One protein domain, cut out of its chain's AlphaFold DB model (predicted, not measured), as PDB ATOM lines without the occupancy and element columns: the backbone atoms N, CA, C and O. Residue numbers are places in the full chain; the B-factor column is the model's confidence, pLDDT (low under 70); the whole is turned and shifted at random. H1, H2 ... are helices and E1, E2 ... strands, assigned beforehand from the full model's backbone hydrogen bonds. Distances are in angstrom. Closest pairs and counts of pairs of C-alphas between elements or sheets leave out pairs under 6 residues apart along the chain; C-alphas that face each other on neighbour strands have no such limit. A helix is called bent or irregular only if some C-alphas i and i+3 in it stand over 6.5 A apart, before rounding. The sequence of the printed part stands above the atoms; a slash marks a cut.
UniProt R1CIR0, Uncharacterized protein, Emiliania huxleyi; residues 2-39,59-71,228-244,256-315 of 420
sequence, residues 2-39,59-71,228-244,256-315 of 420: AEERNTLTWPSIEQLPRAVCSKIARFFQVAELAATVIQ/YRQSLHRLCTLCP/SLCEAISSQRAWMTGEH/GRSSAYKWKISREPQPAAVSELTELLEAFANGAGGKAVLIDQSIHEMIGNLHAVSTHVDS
ATOM      1  N   ALA A   2      49.198  27.583 144.446       57.56
ATOM      2  CA  ALA A   2      49.851  27.585 143.136       57.56
ATOM      3  C   ALA A   2      49.065  28.502 142.185       57.56
ATOM      4  O   ALA A   2      47.845  28.375 142.108       57.56
ATOM      5  N   GLU A   3      49.746  29.422 141.500       75.44
ATOM      6  CA  GLU A   3      49.116  30.252 140.473       75.44
ATOM      7  C   GLU A   3      48.609  29.351 139.342       75.44
ATOM      8  O   GLU A   3      49.383  28.648 138.683       75.44
ATOM      9  N   GLU A   4      47.297  29.352 139.123       91.38
ATOM     10  CA  GLU A   4      46.704  28.624 138.011       91.38
ATOM     11  C   GLU A   4      46.965  29.395 136.711       91.38
ATOM     12  O   GLU A   4      46.695  30.593 136.603       91.38
ATOM     13  N   ARG A   5      47.538  28.720 135.709       93.31
ATOM     14  CA  ARG A   5      47.813  29.341 134.409       93.31
ATOM     15  C   ARG A   5      46.514  29.547 133.638       93.31
ATOM     16  O   ARG A   5      45.726  28.614 133.490       93.31
ATOM     17  N   ASN A   6      46.370  30.717 133.020       94.56
ATOM     18  CA  ASN A   6      45.371  30.912 131.980       94.56
ATOM     19  C   ASN A   6      45.764  30.057 130.767       94.56
ATOM     20  O   ASN A   6      46.759  30.325 130.095       94.56
ATOM     21  N   THR A   7      44.989  29.010 130.503       95.12
ATOM     22  CA  THR A   7      45.182  28.098 129.364       95.12
ATOM     23  C   THR A   7      44.227  28.389 128.206       95.12
ATOM     24  O   THR A   7      44.314  27.732 127.174       95.12
ATOM     25  N   LEU A   8      43.337  29.376 128.346       96.38
ATOM     26  CA  LEU A   8      42.390  29.817 127.318       96.38
ATOM     27  C   LEU A   8      42.762  31.222 126.823       96.38
ATOM     28  O   LEU A   8      41.915  32.103 126.756       96.38
ATOM     29  N   THR A   9      44.042  31.469 126.546       95.38
ATOM     30  CA  THR A   9      44.605  32.815 126.342       95.38
ATOM     31  C   THR A   9      44.105  33.510 125.077       95.38
ATOM     32  O   THR A   9      44.006  32.885 124.019       95.38
ATOM     33  N   TRP A  10      43.939  34.834 125.135       95.62
ATOM     34  CA  TRP A  10      43.828  35.642 123.921       95.62
ATOM     35  C   TRP A  10      45.181  35.700 123.184       95.62
ATOM     36  O   TRP A  10      46.190  36.078 123.790       95.62
ATOM     37  N   PRO A  11      45.244  35.343 121.890       92.81
ATOM     38  CA  PRO A  11      46.504  35.296 121.153       92.81
ATOM     39  C   PRO A  11      47.081  36.692 120.892       92.81
ATOM     40  O   PRO A  11      46.380  37.710 120.904       92.81
ATOM     41  N   SER A  12      48.377  36.738 120.583       91.00
ATOM     42  CA  SER A  12      49.008  37.955 120.080       91.00
ATOM     43  C   SER A  12      48.387  38.389 118.745       91.00
ATOM     44  O   SER A  12      47.906  37.581 117.948       91.00
ATOM     45  N   ILE A  13      48.374  39.703 118.520       94.12
ATOM     46  CA  ILE A  13      47.851  40.327 117.302       94.12
ATOM     47  C   ILE A  13      49.040  40.857 116.497       94.12
ATOM     48  O   ILE A  13      49.916  41.520 117.057       94.12
ATOM     49  N   GLU A  14      49.077  40.555 115.201       95.06
ATOM     50  CA  GLU A  14      50.139  40.969 114.276       95.06
ATOM     51  C   GLU A  14      50.041  42.472 113.946       95.06
ATOM     52  O   GLU A  14      48.945  43.036 113.905       95.06
ATOM     53  N   GLN A  15      51.179  43.132 113.704       96.81
ATOM     54  CA  GLN A  15      51.211  44.530 113.260       96.81
ATOM     55  C   GLN A  15      50.708  44.646 111.816       96.81
ATOM     56  O   GLN A  15      51.266  44.023 110.911       96.81
ATOM     57  N   LEU A  16      49.687  45.474 111.591       97.94
ATOM     58  CA  LEU A  16      49.072  45.663 110.280       97.94
ATOM     59  C   LEU A  16      50.076  46.131 109.212       97.94
ATOM     60  O   LEU A  16      50.113  45.488 108.159       97.94
ATOM     61  N   PRO A  17      50.910  47.172 109.445       98.06
ATOM     62  CA  PRO A  17      51.876  47.619 108.441       98.06
ATOM     63  C   PRO A  17      52.778  46.502 107.924       98.06
ATOM     64  O   PRO A  17      52.897  46.308 106.715       98.06
ATOM     65  N   ARG A  18      53.340  45.710 108.840       97.12
ATOM     66  CA  ARG A  18      54.266  44.621 108.514       97.12
ATOM     67  C   ARG A  18      53.571  43.490 107.768       97.12
ATOM     68  O   ARG A  18      54.052  43.010 106.742       97.12
ATOM     69  N   ALA A  19      52.378  43.115 108.231       96.94
ATOM     70  CA  ALA A  19      51.564  42.093 107.584       96.94
ATOM     71  C   ALA A  19      51.231  42.453 106.127       96.94
ATOM     72  O   ALA A  19      51.202  41.576 105.258       96.94
ATOM     73  N   VAL A  20      50.962  43.733 105.853       97.44
ATOM     74  CA  VAL A  20      50.683  44.236 104.504       97.44
ATOM     75  C   VAL A  20      51.962  44.303 103.667       97.44
ATOM     76  O   VAL A  20      51.965  43.768 102.554       97.44
ATOM     77  N   CYS A  21      53.052  44.870 104.200       97.88
ATOM     78  CA  CYS A  21      54.342  44.951 103.506       97.88
ATOM     79  C   CYS A  21      54.829  43.564 103.076       97.88
ATOM     80  O   CYS A  21      55.117  43.343 101.901       97.88
ATOM     81  N   SER A  22      54.786  42.587 103.986       95.81
ATOM     82  CA  SER A  22      55.139  41.191 103.709       95.81
ATOM     83  C   SER A  22      54.315  40.581 102.563       95.81
ATOM     84  O   SER A  22      54.856  39.912 101.677       95.81
ATOM     85  N   LYS A  23      53.002  40.849 102.505       96.00
ATOM     86  CA  LYS A  23      52.132  40.338 101.427       96.00
ATOM     87  C   LYS A  23      52.436  40.978 100.077       96.00
ATOM     88  O   LYS A  23      52.409  40.276  99.064       96.00
ATOM     89  N   ILE A  24      52.733  42.275 100.052       96.62
ATOM     90  CA  ILE A  24      53.079  42.986  98.816       96.62
ATOM     91  C   ILE A  24      54.468  42.565  98.330       96.62
ATOM     92  O   ILE A  24      54.623  42.228  97.156       96.62
ATOM     93  N   ALA A  25      55.447  42.454  99.229       95.56
ATOM     94  CA  ALA A  25      56.767  41.915  98.916       95.56
ATOM     95  C   ALA A  25      56.668  40.491  98.344       95.56
ATOM     96  O   ALA A  25      57.275  40.179  97.317       95.56
ATOM     97  N   ARG A  26      55.825  39.633  98.938       93.88
ATOM     98  CA  ARG A  26      55.561  38.286  98.415       93.88
ATOM     99  C   ARG A  26      54.930  38.316  97.024       93.88
ATOM    100  O   ARG A  26      55.318  37.517  96.170       93.88
ATOM    101  N   PHE A  27      53.980  39.217  96.778       95.31
ATOM    102  CA  PHE A  27      53.422  39.426  95.441       95.31
ATOM    103  C   PHE A  27      54.514  39.835  94.441       95.31
ATOM    104  O   PHE A  27      54.607  39.237  93.370       95.31
ATOM    105  N   PHE A  28      55.387  40.779  94.801       95.44
ATOM    106  CA  PHE A  28      56.485  41.212  93.938       95.44
ATOM    107  C   PHE A  28      57.454  40.084  93.591       95.44
ATOM    108  O   PHE A  28      57.807  39.932  92.421       95.44
ATOM    109  N   GLN A  29      57.822  39.250  94.565       93.00
ATOM    110  CA  GLN A  29      58.656  38.068  94.332       93.00
ATOM    111  C   GLN A  29      57.992  37.080  93.359       93.00
ATOM    112  O   GLN A  29      58.636  36.583  92.434       93.00
ATOM    113  N   VAL A  30      56.696  36.801  93.539       91.50
ATOM    114  CA  VAL A  30      55.952  35.879  92.667       91.50
ATOM    115  C   VAL A  30      55.798  36.444  91.253       91.50
ATOM    116  O   VAL A  30      55.954  35.699  90.284       91.50
ATOM    117  N   ALA A  31      55.542  37.746  91.112       92.12
ATOM    118  CA  ALA A  31      55.443  38.410  89.815       92.12
ATOM    119  C   ALA A  31      56.780  38.399  89.051       92.12
ATOM    120  O   ALA A  31      56.796  38.100  87.857       92.12
ATOM    121  N   GLU A  32      57.900  38.641  89.737       92.81
ATOM    122  CA  GLU A  32      59.248  38.575  89.153       92.81
ATOM    123  C   GLU A  32      59.576  37.167  88.633       92.81
ATOM    124  O   GLU A  32      60.052  36.967  87.510       92.81
ATOM    125  N   LEU A  33      59.253  36.157  89.440       90.56
ATOM    126  CA  LEU A  33      59.445  34.763  89.078       90.56
ATOM    127  C   LEU A  33      58.577  34.362  87.878       90.56
ATOM    128  O   LEU A  33      59.058  33.700  86.957       90.56
ATOM    129  N   ALA A  34      57.315  34.799  87.856       89.38
ATOM    130  CA  ALA A  34      56.418  34.576  86.729       89.38
ATOM    131  C   ALA A  34      56.955  35.231  85.445       89.38
ATOM    132  O   ALA A  34      57.001  34.577  84.401       89.38
ATOM    133  N   ALA A  35      57.434  36.476  85.523       91.06
ATOM    134  CA  ALA A  35      58.055  37.166  84.395       91.06
ATOM    135  C   ALA A  35      59.282  36.400  83.872       91.06
ATOM    136  O   ALA A  35      59.386  36.151  82.668       91.06
ATOM    137  N   THR A  36      60.155  35.933  84.769       91.25
ATOM    138  CA  THR A  36      61.341  35.130  84.422       91.25
ATOM    139  C   THR A  36      60.967  33.847  83.677       91.25
ATOM    140  O   THR A  36      61.583  33.495  82.665       91.25
ATOM    141  N   VAL A  37      59.939  33.141  84.149       90.00
ATOM    142  CA  VAL A  37      59.452  31.899  83.531       90.00
ATOM    143  C   VAL A  37      58.886  32.161  82.144       90.00
ATOM    144  O   VAL A  37      59.237  31.454  81.198       90.00
ATOM    145  N   ILE A  38      58.057  33.200  82.002       90.56
ATOM    146  CA  ILE A  38      57.479  33.602  80.717       90.56
ATOM    147  C   ILE A  38      58.593  33.957  79.724       90.56
ATOM    148  O   ILE A  38      58.591  33.463  78.596       90.56
ATOM    149  N   GLN A  39      59.577  34.759  80.140       92.94
ATOM    150  CA  GLN A  39      60.702  35.155  79.290       92.94
ATOM    151  C   GLN A  39      61.558  33.959  78.855       92.94
ATOM    152  O   GLN A  39      61.935  33.871  77.687       92.94
ATOM    153  N   TYR A  59      49.417  35.881  94.791       87.12
ATOM    154  CA  TYR A  59      48.526  36.220  93.683       87.12
ATOM    155  C   TYR A  59      47.966  37.634  93.847       87.12
ATOM    156  O   TYR A  59      47.420  37.958  94.903       87.12
ATOM    157  N   ARG A  60      48.007  38.433  92.769       93.31
ATOM    158  CA  ARG A  60      47.392  39.775  92.715       93.31
ATOM    159  C   ARG A  60      45.955  39.754  93.230       93.31
ATOM    160  O   ARG A  60      45.599  40.566  94.068       93.31
ATOM    161  N   GLN A  61      45.151  38.784  92.787       94.12
ATOM    162  CA  GLN A  61      43.747  38.664  93.188       94.12
ATOM    163  C   GLN A  61      43.576  38.434  94.696       94.12
ATOM    164  O   GLN A  61      42.628  38.939  95.287       94.12
ATOM    165  N   SER A  62      44.482  37.689  95.339       93.00
ATOM    166  CA  SER A  62      44.429  37.474  96.789       93.00
ATOM    167  C   SER A  62      44.751  38.752  97.561       93.00
ATOM    168  O   SER A  62      44.083  39.032  98.554       93.00
ATOM    169  N   LEU A  63      45.742  39.522  97.100       95.06
ATOM    170  CA  LEU A  63      46.085  40.824  97.671       95.06
ATOM    171  C   LEU A  63      44.949  41.835  97.457       95.06
ATOM    172  O   LEU A  63      44.473  42.418  98.423       95.06
ATOM    173  N   HIS A  64      44.455  41.954  96.222       96.62
ATOM    174  CA  HIS A  64      43.308  42.790  95.872       96.62
ATOM    175  C   HIS A  64      42.103  42.470  96.757       96.62
ATOM    176  O   HIS A  64      41.581  43.353  97.431       96.62
ATOM    177  N   ARG A  65      41.709  41.191  96.838       96.44
ATOM    178  CA  ARG A  65      40.575  40.761  97.662       96.44
ATOM    179  C   ARG A  65      40.772  41.124  99.129       96.44
ATOM    180  O   ARG A  65      39.846  41.637  99.741       96.44
ATOM    181  N   LEU A  66      41.959  40.873  99.684       96.38
ATOM    182  CA  LEU A  66      42.266  41.215 101.071       96.38
ATOM    183  C   LEU A  66      42.101  42.714 101.341       96.38
ATOM    184  O   LEU A  66      41.516  43.080 102.355       96.38
ATOM    185  N   CYS A  67      42.643  43.555 100.462       97.69
ATOM    186  CA  CYS A  67      42.711  44.992 100.694       97.69
ATOM    187  C   CYS A  67      41.405  45.722 100.359       97.69
ATOM    188  O   CYS A  67      41.080  46.708 101.014       97.69
ATOM    189  N   THR A  68      40.656  45.242  99.364       97.94
ATOM    190  CA  THR A  68      39.550  46.004  98.755       97.94
ATOM    191  C   THR A  68      38.184  45.326  98.845       97.94
ATOM    192  O   THR A  68      37.180  46.003  98.678       97.94
ATOM    193  N   LEU A  69      38.113  44.016  99.118       97.25
ATOM    194  CA  LEU A  69      36.843  43.269  99.083       97.25
ATOM    195  C   LEU A  69      36.489  42.583 100.407       97.25
ATOM    196  O   LEU A  69      35.321  42.310 100.664       97.25
ATOM    197  N   CYS A  70      37.479  42.226 101.222       97.31
ATOM    198  CA  CYS A  70      37.239  41.599 102.517       97.31
ATOM    199  C   CYS A  70      36.615  42.609 103.493       97.31
ATOM    200  O   CYS A  70      37.218  43.666 103.688       97.31
ATOM    201  N   PRO A  71      35.482  42.281 104.147       97.50
ATOM    202  CA  PRO A  71      34.914  43.126 105.188       97.50
ATOM    203  C   PRO A  71      35.883  43.298 106.357       97.50
ATOM    204  O   PRO A  71      36.505  42.337 106.821       97.50
ATOM    205  N   SER A 228      36.138  47.903 103.412       98.31
ATOM    206  CA  SER A 228      37.386  47.232 103.057       98.31
ATOM    207  C   SER A 228      38.559  47.719 103.917       98.31
ATOM    208  O   SER A 228      38.468  48.716 104.636       98.31
ATOM    209  N   LEU A 229      39.705  47.039 103.829       98.50
ATOM    210  CA  LEU A 229      40.912  47.460 104.543       98.50
ATOM    211  C   LEU A 229      41.392  48.847 104.085       98.50
ATOM    212  O   LEU A 229      41.745  49.676 104.922       98.50
ATOM    213  N   CYS A 230      41.369  49.110 102.774       98.62
ATOM    214  CA  CYS A 230      41.703  50.417 102.209       98.62
ATOM    215  C   CYS A 230      40.779  51.524 102.750       98.62
ATOM    216  O   CYS A 230      41.270  52.565 103.185       98.62
ATOM    217  N   GLU A 231      39.463  51.294 102.773       98.62
ATOM    218  CA  GLU A 231      38.479  52.269 103.272       98.62
ATOM    219  C   GLU A 231      38.620  52.516 104.779       98.62
ATOM    220  O   GLU A 231      38.607  53.669 105.219       98.62
ATOM    221  N   ALA A 232      38.822  51.460 105.574       98.38
ATOM    222  CA  ALA A 232      39.039  51.577 107.013       98.38
ATOM    223  C   ALA A 232      40.309  52.387 107.331       98.38
ATOM    224  O   ALA A 232      40.269  53.296 108.155       98.38
ATOM    225  N   ILE A 233      41.425  52.121 106.644       98.56
ATOM    226  CA  ILE A 233      42.675  52.872 106.841       98.56
ATOM    227  C   ILE A 233      42.520  54.329 106.399       98.56
ATOM    228  O   ILE A 233      42.958  55.237 107.104       98.56
ATOM    229  N   SER A 234      41.895  54.564 105.244       98.38
ATOM    230  CA  SER A 234      41.709  55.916 104.718       98.38
ATOM    231  C   SER A 234      40.815  56.765 105.627       98.38
ATOM    232  O   SER A 234      41.197  57.871 106.009       98.38
ATOM    233  N   SER A 235      39.662  56.228 106.041       98.31
ATOM    234  CA  SER A 235      38.709  56.936 106.909       98.31
ATOM    235  C   SER A 235      39.267  57.236 108.302       98.31
ATOM    236  O   SER A 235      38.898  58.241 108.901       98.31
ATOM    237  N   GLN A 236      40.187  56.406 108.803       98.38
ATOM    238  CA  GLN A 236      40.765  56.563 110.138       98.38
ATOM    239  C   GLN A 236      42.111  57.291 110.163       98.38
ATOM    240  O   GLN A 236      42.628  57.573 111.242       98.38
ATOM    241  N   ARG A 237      42.681  57.651 109.004       97.75
ATOM    242  CA  ARG A 237      43.974  58.350 108.942       97.75
ATOM    243  C   ARG A 237      43.997  59.597 109.821       97.75
ATOM    244  O   ARG A 237      44.923  59.746 110.606       97.75
ATOM    245  N   ALA A 238      42.993  60.466 109.688       97.12
ATOM    246  CA  ALA A 238      42.942  61.728 110.423       97.12
ATOM    247  C   ALA A 238      42.882  61.504 111.941       97.12
ATOM    248  O   ALA A 238      43.611  62.157 112.682       97.12
ATOM    249  N   TRP A 239      42.072  60.538 112.387       96.25
ATOM    250  CA  TRP A 239      41.956  60.168 113.799       96.25
ATOM    251  C   TRP A 239      43.282  59.632 114.359       96.25
ATOM    252  O   TRP A 239      43.708  60.040 115.437       96.25
ATOM    253  N   MET A 240      43.966  58.777 113.590       96.94
ATOM    254  CA  MET A 240      45.258  58.192 113.961       96.94
ATOM    255  C   MET A 240      46.375  59.243 114.023       96.94
ATOM    256  O   MET A 240      47.148  59.252 114.976       96.94
ATOM    257  N   THR A 241      46.457  60.151 113.043       95.31
ATOM    258  CA  THR A 241      47.426  61.261 113.082       95.31
ATOM    259  C   THR A 241      47.086  62.300 114.146       95.31
ATOM    260  O   THR A 241      47.982  62.961 114.640       95.31
ATOM    261  N   GLY A 242      45.809  62.442 114.515       94.12
ATOM    262  CA  GLY A 242      45.369  63.300 115.619       94.12
ATOM    263  C   GLY A 242      45.600  62.696 117.008       94.12
ATOM    264  O   GLY A 242      45.231  63.320 118.002       94.12
ATOM    265  N   GLU A 243      46.173  61.486 117.079       92.12
ATOM    266  CA  GLU A 243      46.554  60.792 118.317       92.12
ATOM    267  C   GLU A 243      45.403  60.686 119.332       92.12
ATOM    268  O   GLU A 243      45.586  60.815 120.545       92.12
ATOM    269  N   HIS A 244      44.186  60.463 118.833       92.44
ATOM    270  CA  HIS A 244      42.975  60.430 119.655       92.44
ATOM    271  C   HIS A 244      42.849  59.173 120.540       92.44
ATOM    272  O   HIS A 244      42.051  59.176 121.479       92.44
ATOM    273  N   GLY A 256      35.405  31.839 105.322       85.75
ATOM    274  CA  GLY A 256      35.548  30.839 106.388       85.75
ATOM    275  C   GLY A 256      36.605  31.128 107.463       85.75
ATOM    276  O   GLY A 256      36.930  30.231 108.232       85.75
ATOM    277  N   ARG A 257      37.206  32.326 107.502       93.62
ATOM    278  CA  ARG A 257      38.203  32.680 108.531       93.62
ATOM    279  C   ARG A 257      38.322  34.181 108.723       93.62
ATOM    280  O   ARG A 257      38.184  34.943 107.774       93.62
ATOM    281  N   SER A 258      38.739  34.608 109.902       95.88
ATOM    282  CA  SER A 258      39.093  35.997 110.186       95.88
ATOM    283  C   SER A 258      40.575  36.159 110.506       95.88
ATOM    284  O   SER A 258      41.323  35.208 110.741       95.88
ATOM    285  N   SER A 259      41.052  37.393 110.456       96.56
ATOM    286  CA  SER A 259      42.377  37.764 110.941       96.56
ATOM    287  C   SER A 259      42.271  39.087 111.677       96.56
ATOM    288  O   SER A 259      41.568  39.976 111.210       96.56
ATOM    289  N   ALA A 260      42.969  39.208 112.800       97.31
ATOM    290  CA  ALA A 260      43.048  40.448 113.556       97.31
ATOM    291  C   ALA A 260      44.429  41.069 113.359       97.31
ATOM    292  O   ALA A 260      45.437  40.362 113.448       97.31
ATOM    293  N   TYR A 261      44.466  42.377 113.133       98.31
ATOM    294  CA  TYR A 261      45.693  43.160 113.056       98.31
ATOM    295  C   TYR A 261      45.596  44.373 113.972       98.31
ATOM    296  O   TYR A 261      44.510  44.903 114.174       98.31
ATOM    297  N   LYS A 262      46.726  44.825 114.508       97.38
ATOM    298  CA  LYS A 262      46.812  46.085 115.254       97.38
ATOM    299  C   LYS A 262      47.514  47.141 114.405       97.38
ATOM    300  O   LYS A 262      48.494  46.838 113.730       97.38
ATOM    301  N   TRP A 263      47.010  48.364 114.442       98.06
ATOM    302  CA  TRP A 263      47.604  49.531 113.803       98.06
ATOM    303  C   TRP A 263      47.739  50.615 114.860       98.06
ATOM    304  O   TRP A 263      46.739  51.071 115.396       98.06
ATOM    305  N   LYS A 264      48.969  50.966 115.213       95.56
ATOM    306  CA  LYS A 264      49.275  51.880 116.316       95.56
ATOM    307  C   LYS A 264      49.665  53.256 115.787       95.56
ATOM    308  O   LYS A 264      50.199  53.351 114.679       95.56
ATOM    309  N   ILE A 265      49.411  54.293 116.580       95.25
ATOM    310  CA  ILE A 265      49.901  55.649 116.298       95.25
ATOM    311  C   ILE A 265      51.430  55.718 116.451       95.25
ATOM    312  O   ILE A 265      52.055  54.824 117.026       95.25
ATOM    313  N   SER A 266      52.046  56.791 115.963       92.19
ATOM    314  CA  SER A 266      53.503  56.967 115.971       92.19
ATOM    315  C   SER A 266      54.124  57.192 117.357       92.19
ATOM    316  O   SER A 266      55.327  56.985 117.512       92.19
ATOM    317  N   ARG A 267      53.330  57.532 118.388       87.19
ATOM    318  CA  ARG A 267      53.809  57.589 119.788       87.19
ATOM    319  C   ARG A 267      54.378  56.268 120.287       87.19
ATOM    320  O   ARG A 267      55.154  56.265 121.241       87.19
ATOM    321  N   GLU A 268      53.985  55.161 119.669       82.94
ATOM    322  CA  GLU A 268      54.529  53.851 119.971       82.94
ATOM    323  C   GLU A 268      55.583  53.467 118.929       82.94
ATOM    324  O   GLU A 268      55.220  53.200 117.775       82.94
ATOM    325  N   PRO A 269      56.876  53.422 119.313       81.25
ATOM    326  CA  PRO A 269      57.964  53.126 118.392       81.25
ATOM    327  C   PRO A 269      57.739  51.804 117.660       81.25
ATOM    328  O   PRO A 269      57.524  50.761 118.277       81.25
ATOM    329  N   GLN A 270      57.785  51.860 116.329       88.25
ATOM    330  CA  GLN A 270      57.650  50.703 115.441       88.25
ATOM    331  C   GLN A 270      58.672  50.802 114.296       88.25
ATOM    332  O   GLN A 270      58.287  50.899 113.125       88.25
ATOM    333  N   PRO A 271      59.981  50.827 114.604       87.12
ATOM    334  CA  PRO A 271      61.025  51.127 113.624       87.12
ATOM    335  C   PRO A 271      61.018  50.155 112.438       87.12
ATOM    336  O   PRO A 271      61.135  50.595 111.295       87.12
ATOM    337  N   ALA A 272      60.782  48.860 112.676       88.75
ATOM    338  CA  ALA A 272      60.687  47.880 111.595       88.75
ATOM    339  C   ALA A 272      59.515  48.172 110.647       88.75
ATOM    340  O   ALA A 272      59.676  48.123 109.432       88.75
ATOM    341  N   ALA A 273      58.345  48.538 111.183       94.25
ATOM    342  CA  ALA A 273      57.194  48.902 110.356       94.25
ATOM    343  C   ALA A 273      57.478  50.149 109.506       94.25
ATOM    344  O   ALA A 273      57.112  50.180 108.333       94.25
ATOM    345  N   VAL A 274      58.145  51.158 110.078       95.19
ATOM    346  CA  VAL A 274      58.535  52.380 109.361       95.19
ATOM    347  C   VAL A 274      59.530  52.070 108.241       95.19
ATOM    348  O   VAL A 274      59.336  52.557 107.127       95.19
ATOM    349  N   SER A 275      60.552  51.246 108.502       94.25
ATOM    350  CA  SER A 275      61.532  50.829 107.485       94.25
ATOM    351  C   SER A 275      60.855  50.082 106.338       94.25
ATOM    352  O   SER A 275      60.951  50.505 105.189       94.25
ATOM    353  N   GLU A 276      60.080  49.038 106.655       97.19
ATOM    354  CA  GLU A 276      59.386  48.209 105.659       97.19
ATOM    355  C   GLU A 276      58.420  49.042 104.791       97.19
ATOM    356  O   GLU A 276      58.355  48.861 103.574       97.19
ATOM    357  N   LEU A 277      57.685  49.987 105.394       98.12
ATOM    358  CA  LEU A 277      56.800  50.896 104.662       98.12
ATOM    359  C   LEU A 277      57.575  51.881 103.776       98.12
ATOM    360  O   LEU A 277      57.132  52.168 102.665       98.12
ATOM    361  N   THR A 278      58.710  52.398 104.255       97.88
ATOM    362  CA  THR A 278      59.555  53.340 103.502       97.88
ATOM    363  C   THR A 278      60.138  52.661 102.267       97.88
ATOM    364  O   THR A 278      59.939  53.144 101.154       97.88
ATOM    365  N   GLU A 279      60.746  51.484 102.439       97.94
ATOM    366  CA  GLU A 279      61.271  50.668 101.338       97.94
ATOM    367  C   GLU A 279      60.184  50.335 100.309       97.94
ATOM    368  O   GLU A 279      60.415  50.374  99.096       97.94
ATOM    369  N   LEU A 280      58.969  50.030 100.772       98.12
ATOM    370  CA  LEU A 280      57.858  49.722  99.882       98.12
ATOM    371  C   LEU A 280      57.386  50.944  99.080       98.12
ATOM    372  O   LEU A 280      57.114  50.816  97.883       98.12
ATOM    373  N   LEU A 281      57.296  52.120  99.706       98.31
ATOM    374  CA  LEU A 281      56.947  53.365  99.014       98.31
ATOM    375  C   LEU A 281      58.015  53.762  97.991       98.31
ATOM    376  O   LEU A 281      57.671  54.150  96.874       98.31
ATOM    377  N   GLU A 282      59.296  53.598  98.319       98.19
ATOM    378  CA  GLU A 282      60.395  53.792  97.369       98.19
ATOM    379  C   GLU A 282      60.307  52.802  96.200       98.19
ATOM    380  O   GLU A 282      60.467  53.184  95.038       98.19
ATOM    381  N   ALA A 283      59.989  51.533  96.473       97.56
ATOM    382  CA  ALA A 283      59.772  50.539  95.428       97.56
ATOM    383  C   ALA A 283      58.599  50.927  94.512       97.56
ATOM    384  O   ALA A 283      58.718  50.785  93.294       97.56
ATOM    385  N   PHE A 284      57.491  51.438  95.058       97.69
ATOM    386  CA  PHE A 284      56.371  51.953  94.264       97.69
ATOM    387  C   PHE A 284      56.775  53.155  93.406       97.69
ATOM    388  O   PHE A 284      56.497  53.145  92.205       97.69
ATOM    389  N   ALA A 285      57.478  54.135  93.979       97.56
ATOM    390  CA  ALA A 285      57.950  55.322  93.265       97.56
ATOM    391  C   ALA A 285      58.893  54.966  92.103       97.56
ATOM    392  O   ALA A 285      58.786  55.522  91.012       97.56
ATOM    393  N   ASN A 286      59.751  53.961  92.297       97.75
ATOM    394  CA  ASN A 286      60.659  53.436  91.274       97.75
ATOM    395  C   ASN A 286      59.990  52.413  90.327       97.75
ATOM    396  O   ASN A 286      60.661  51.708  89.568       97.75
ATOM    397  N   GLY A 287      58.662  52.267  90.388       96.31
ATOM    398  CA  GLY A 287      57.867  51.377  89.541       96.31
ATOM    399  C   GLY A 287      57.999  49.880  89.854       96.31
ATOM    400  O   GLY A 287      57.355  49.061  89.191       96.31
ATOM    401  N   ALA A 288      58.816  49.491  90.838       95.75
ATOM    402  CA  ALA A 288      59.101  48.114  91.247       95.75
ATOM    403  C   ALA A 288      59.408  47.182  90.057       95.75
ATOM    404  O   ALA A 288      58.893  46.064  89.971       95.75
ATOM    405  N   GLY A 289      60.192  47.653  89.080       94.50
ATOM    406  CA  GLY A 289      60.463  46.910  87.840       94.50
ATOM    407  C   GLY A 289      59.199  46.619  87.018       94.50
ATOM    408  O   GLY A 289      59.036  45.514  86.509       94.50
ATOM    409  N   GLY A 290      58.260  47.567  86.966       95.00
ATOM    410  CA  GLY A 290      56.964  47.431  86.294       95.00
ATOM    411  C   GLY A 290      55.905  46.661  87.091       95.00
ATOM    412  O   GLY A 290      54.801  46.460  86.594       95.00
ATOM    413  N   LYS A 291      56.194  46.220  88.321       95.75
ATOM    414  CA  LYS A 291      55.221  45.494  89.160       95.75
ATOM    415  C   LYS A 291      54.263  46.430  89.897       95.75
ATOM    416  O   LYS A 291      53.157  46.014  90.226       95.75
ATOM    417  N   ALA A 292      54.657  47.683  90.128       96.19
ATOM    418  CA  ALA A 292      53.843  48.659  90.854       96.19
ATOM    419  C   ALA A 292      52.517  48.972  90.135       96.19
ATOM    420  O   ALA A 292      51.488  49.108  90.790       96.19
ATOM    421  N   VAL A 293      52.512  48.980  88.794       96.50
ATOM    422  CA  VAL A 293      51.297  49.205  87.983       96.50
ATOM    423  C   VAL A 293      50.289  48.051  88.054       96.50
ATOM    424  O   VAL A 293      49.164  48.178  87.582       96.50
ATOM    425  N   LEU A 294      50.682  46.908  88.624       95.81
ATOM    426  CA  LEU A 294      49.791  45.771  88.866       95.81
ATOM    427  C   LEU A 294      49.073  45.873  90.219       95.81
ATOM    428  O   LEU A 294      48.211  45.045  90.511       95.81
ATOM    429  N   ILE A 295      49.449  46.836  91.061       96.94
ATOM    430  CA  ILE A 295      48.804  47.110  92.343       96.94
ATOM    431  C   ILE A 295      47.774  48.215  92.136       96.94
ATOM    432  O   ILE A 295      48.065  49.223  91.499       96.94
ATOM    433  N   ASP A 296      46.570  48.021  92.666       97.38
ATOM    434  CA  ASP A 296      45.490  48.989  92.491       97.38
ATOM    435  C   ASP A 296      45.782  50.280  93.266       97.38
ATOM    436  O   ASP A 296      46.364  50.246  94.352       97.38
ATOM    437  N   GLN A 297      45.348  51.419  92.724       97.88
ATOM    438  CA  GLN A 297      45.650  52.747  93.266       97.88
ATOM    439  C   GLN A 297      45.248  52.907  94.746       97.88
ATOM    440  O   GLN A 297      46.006  53.461  95.538       97.88
ATOM    441  N   SER A 298      44.113  52.336  95.154       98.19
ATOM    442  CA  SER A 298      43.662  52.369  96.553       98.19
ATOM    443  C   SER A 298      44.613  51.647  97.518       98.19
ATOM    444  O   SER A 298      44.678  51.992  98.697       98.19
ATOM    445  N   ILE A 299      45.377  50.656  97.045       98.31
ATOM    446  CA  ILE A 299      46.402  49.979  97.848       98.31
ATOM    447  C   ILE A 299      47.635  50.878  97.984       98.31
ATOM    448  O   ILE A 299      48.195  50.946  99.073       98.31
ATOM    449  N   HIS A 300      48.034  51.608  96.934       98.31
ATOM    450  CA  HIS A 300      49.115  52.605  97.028       98.31
ATOM    451  C   HIS A 300      48.795  53.673  98.077       98.31
ATOM    452  O   HIS A 300      49.598  53.926  98.974       98.31
ATOM    453  N   GLU A 301      47.589  54.235  98.012       98.50
ATOM    454  CA  GLU A 301      47.100  55.234  98.969       98.50
ATOM    455  C   GLU A 301      47.055  54.683 100.395       98.50
ATOM    456  O   GLU A 301      47.496  55.342 101.336       98.50
ATOM    457  N   MET A 302      46.594  53.442 100.558       98.62
ATOM    458  CA  MET A 302      46.594  52.752 101.845       98.62
ATOM    459  C   MET A 302      48.008  52.642 102.444       98.62
ATOM    460  O   MET A 302      48.172  52.914 103.632       98.62
ATOM    461  N   ILE A 303      49.035  52.292 101.655       98.62
ATOM    462  CA  ILE A 303      50.432  52.257 102.135       98.62
ATOM    463  C   ILE A 303      50.912  53.653 102.534       98.62
ATOM    464  O   ILE A 303      51.499  53.807 103.606       98.62
ATOM    465  N   GLY A 304      50.609  54.672 101.725       98.44
ATOM    466  CA  GLY A 304      50.918  56.064 102.058       98.44
ATOM    467  C   GLY A 304      50.281  56.504 103.380       98.44
ATOM    468  O   GLY A 304      50.937  57.134 104.205       98.44
ATOM    469  N   ASN A 305      49.034  56.104 103.637       98.44
ATOM    470  CA  ASN A 305      48.329  56.403 104.883       98.44
ATOM    471  C   ASN A 305      48.954  55.687 106.096       98.44
ATOM    472  O   ASN A 305      49.135  56.312 107.141       98.44
ATOM    473  N   LEU A 306      49.320  54.405 105.960       98.31
ATOM    474  CA  LEU A 306      50.009  53.646 107.014       98.31
ATOM    475  C   LEU A 306      51.370  54.271 107.362       98.31
ATOM    476  O   LEU A 306      51.699  54.405 108.543       98.31
ATOM    477  N   HIS A 307      52.140  54.685 106.351       97.62
ATOM    478  CA  HIS A 307      53.433  55.357 106.532       97.62
ATOM    479  C   HIS A 307      53.288  56.737 107.160       97.62
ATOM    480  O   HIS A 307      53.969  57.023 108.143       97.62
ATOM    481  N   ALA A 308      52.341  57.545 106.678       96.50
ATOM    482  CA  ALA A 308      52.077  58.871 107.223       96.50
ATOM    483  C   ALA A 308      51.694  58.826 108.710       96.50
ATOM    484  O   ALA A 308      52.141  59.670 109.479       96.50
ATOM    485  N   VAL A 309      50.896  57.836 109.128       96.38
ATOM    486  CA  VAL A 309      50.577  57.627 110.550       96.38
ATOM    487  C   VAL A 309      51.797  57.159 111.332       96.38
ATOM    488  O   VAL A 309      52.013  57.647 112.429       96.38
ATOM    489  N   SER A 310      52.604  56.248 110.783       94.69
ATOM    490  CA  SER A 310      53.770  55.685 111.488       94.69
ATOM    491  C   SER A 310      54.922  56.685 111.656       94.69
ATOM    492  O   SER A 310      55.771  56.496 112.520       94.69
ATOM    493  N   THR A 311      54.957  57.740 110.838       93.56
ATOM    494  CA  THR A 311      56.014  58.768 110.818       93.56
ATOM    495  C   THR A 311      55.532  60.144 111.287       93.56
ATOM    496  O   THR A 311      56.256  61.131 111.150       93.56
ATOM    497  N   HIS A 312      54.314  60.239 111.831       93.31
ATOM    498  CA  HIS A 312      53.727  61.516 112.220       93.31
ATOM    499  C   HIS A 312      54.565  62.246 113.291       93.31
ATOM    500  O   HIS A 312      55.083  61.649 114.240       93.31
ATOM    501  N   VAL A 313      54.731  63.561 113.101       72.69
ATOM    502  CA  VAL A 313      55.803  64.371 113.713       72.69
ATOM    503  C   VAL A 313      55.527  64.743 115.181       72.69
ATOM    504  O   VAL A 313      56.464  65.078 115.902       72.69
ATOM    505  N   ASP A 314      54.306  64.558 115.691       58.53
ATOM    506  CA  ASP A 314      53.987  64.791 117.115       58.53
ATOM    507  C   ASP A 314      54.392  63.648 118.070       58.53
ATOM    508  O   ASP A 314      54.241  63.735 119.289       58.53
ATOM    509  N   SER A 315      55.107  62.649 117.550       49.75
ATOM    510  CA  SER A 315      55.857  61.658 118.344       49.75
ATOM    511  C   SER A 315      57.061  62.253 119.082       49.75
ATOM    512  O   SER A 315      57.797  61.531 119.760       49.75
TER     513      SER A 315
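This is residues 2 to 39, 59 to 71, 228 to 244 and 256 to 315 of the 420 residues of an uncharacterized protein of Emiliania huxleyi (UniProt R1CIR0). Three helices, H1, H4 and H6, make a small bundle, lying roughly along one another; H3 packs on H6, the short H2 packs on part of H1 and on the start of H3, and the lone strand E1 crosses the end of the body where H1 begins and H6 ends. Two pieces stick out at opposite ends and make the length: the opening stretch, residues 2 to 10, and residues 33 to 39 of H1. The printed part has 128 residues with six named helices and one named strand, in the order H1 H2 H3 E1 H4 H5 H6, and its class is mostly helix. It is only just loose, close to compact, with a radius of gyration of the C-alphas of 16.9 A and spans of 65 by 37 by 26 A.

H1, residues 16 to 39, touches H4, residues 271 to 285, with residues 17 to 25 alone. Their closest C-alphas, of Arg 18 and Ala 273, are 5.5 A apart, at a steep tilt of 39 degrees, the same way. H4 touches H6, residues 297 to 310, opposite ways at a shallow tilt of 34 degrees, only just short of steep; the closest C-alphas, of Leu 277 and His 307, are 5.9 A apart. H6 touches H3, residues 229 to 241, the same way at a shallow tilt of 29 degrees, with C-alphas 230 and 302 closest at 5.4 A. H2, residues 60 to 69, touches H1, with C-alphas 27 and 60 closest at 6.6 A, and H3, with C-alphas 67 and 229 closest at 4.9 A. H5, residues 287 to 290, and H4 meet only through their link. E1, residues 257 to 264, pairs with no named strand, but residues 14 to 15 pair in parallel with its residues 261 to 262. Every O i to N i+4 pair is within hydrogen-bond range in H1, H2, H4 and H6; in H3 it is 7 of 9, and H5 is too short for such a pair.

H1 runs 34.7 A from C-alpha 16 at (49.072, 45.663, 110.280) to C-alpha 39 at (60.702, 35.155, 79.290). E1 spans 23.5 A, H4 21.0 A, H3 17.5 A, H2 12.8 A and H5 5.2 A. H3 is irregular, with C-alphas 235 and 238 7.3 A apart. H6 spans 20.2 A and ends at C-alpha 310, (53.770, 55.685, 111.488).

The C-alphas farthest apart, of Ala 2 and Gln 39, are 65.2 A apart. Three cuts leave out residues 40 to 58, 72 to 227 and 245 to 255, with C-alpha gaps of 18.9 A, 5.2 A and 33.3 A. Of the links printed whole, H4 to H5 is tight, E1 to H4 and H5 to H6 are short, and none is long. Mean pLDDT of the printed part is 94.0; residues 2, 314 and 315 are under 70.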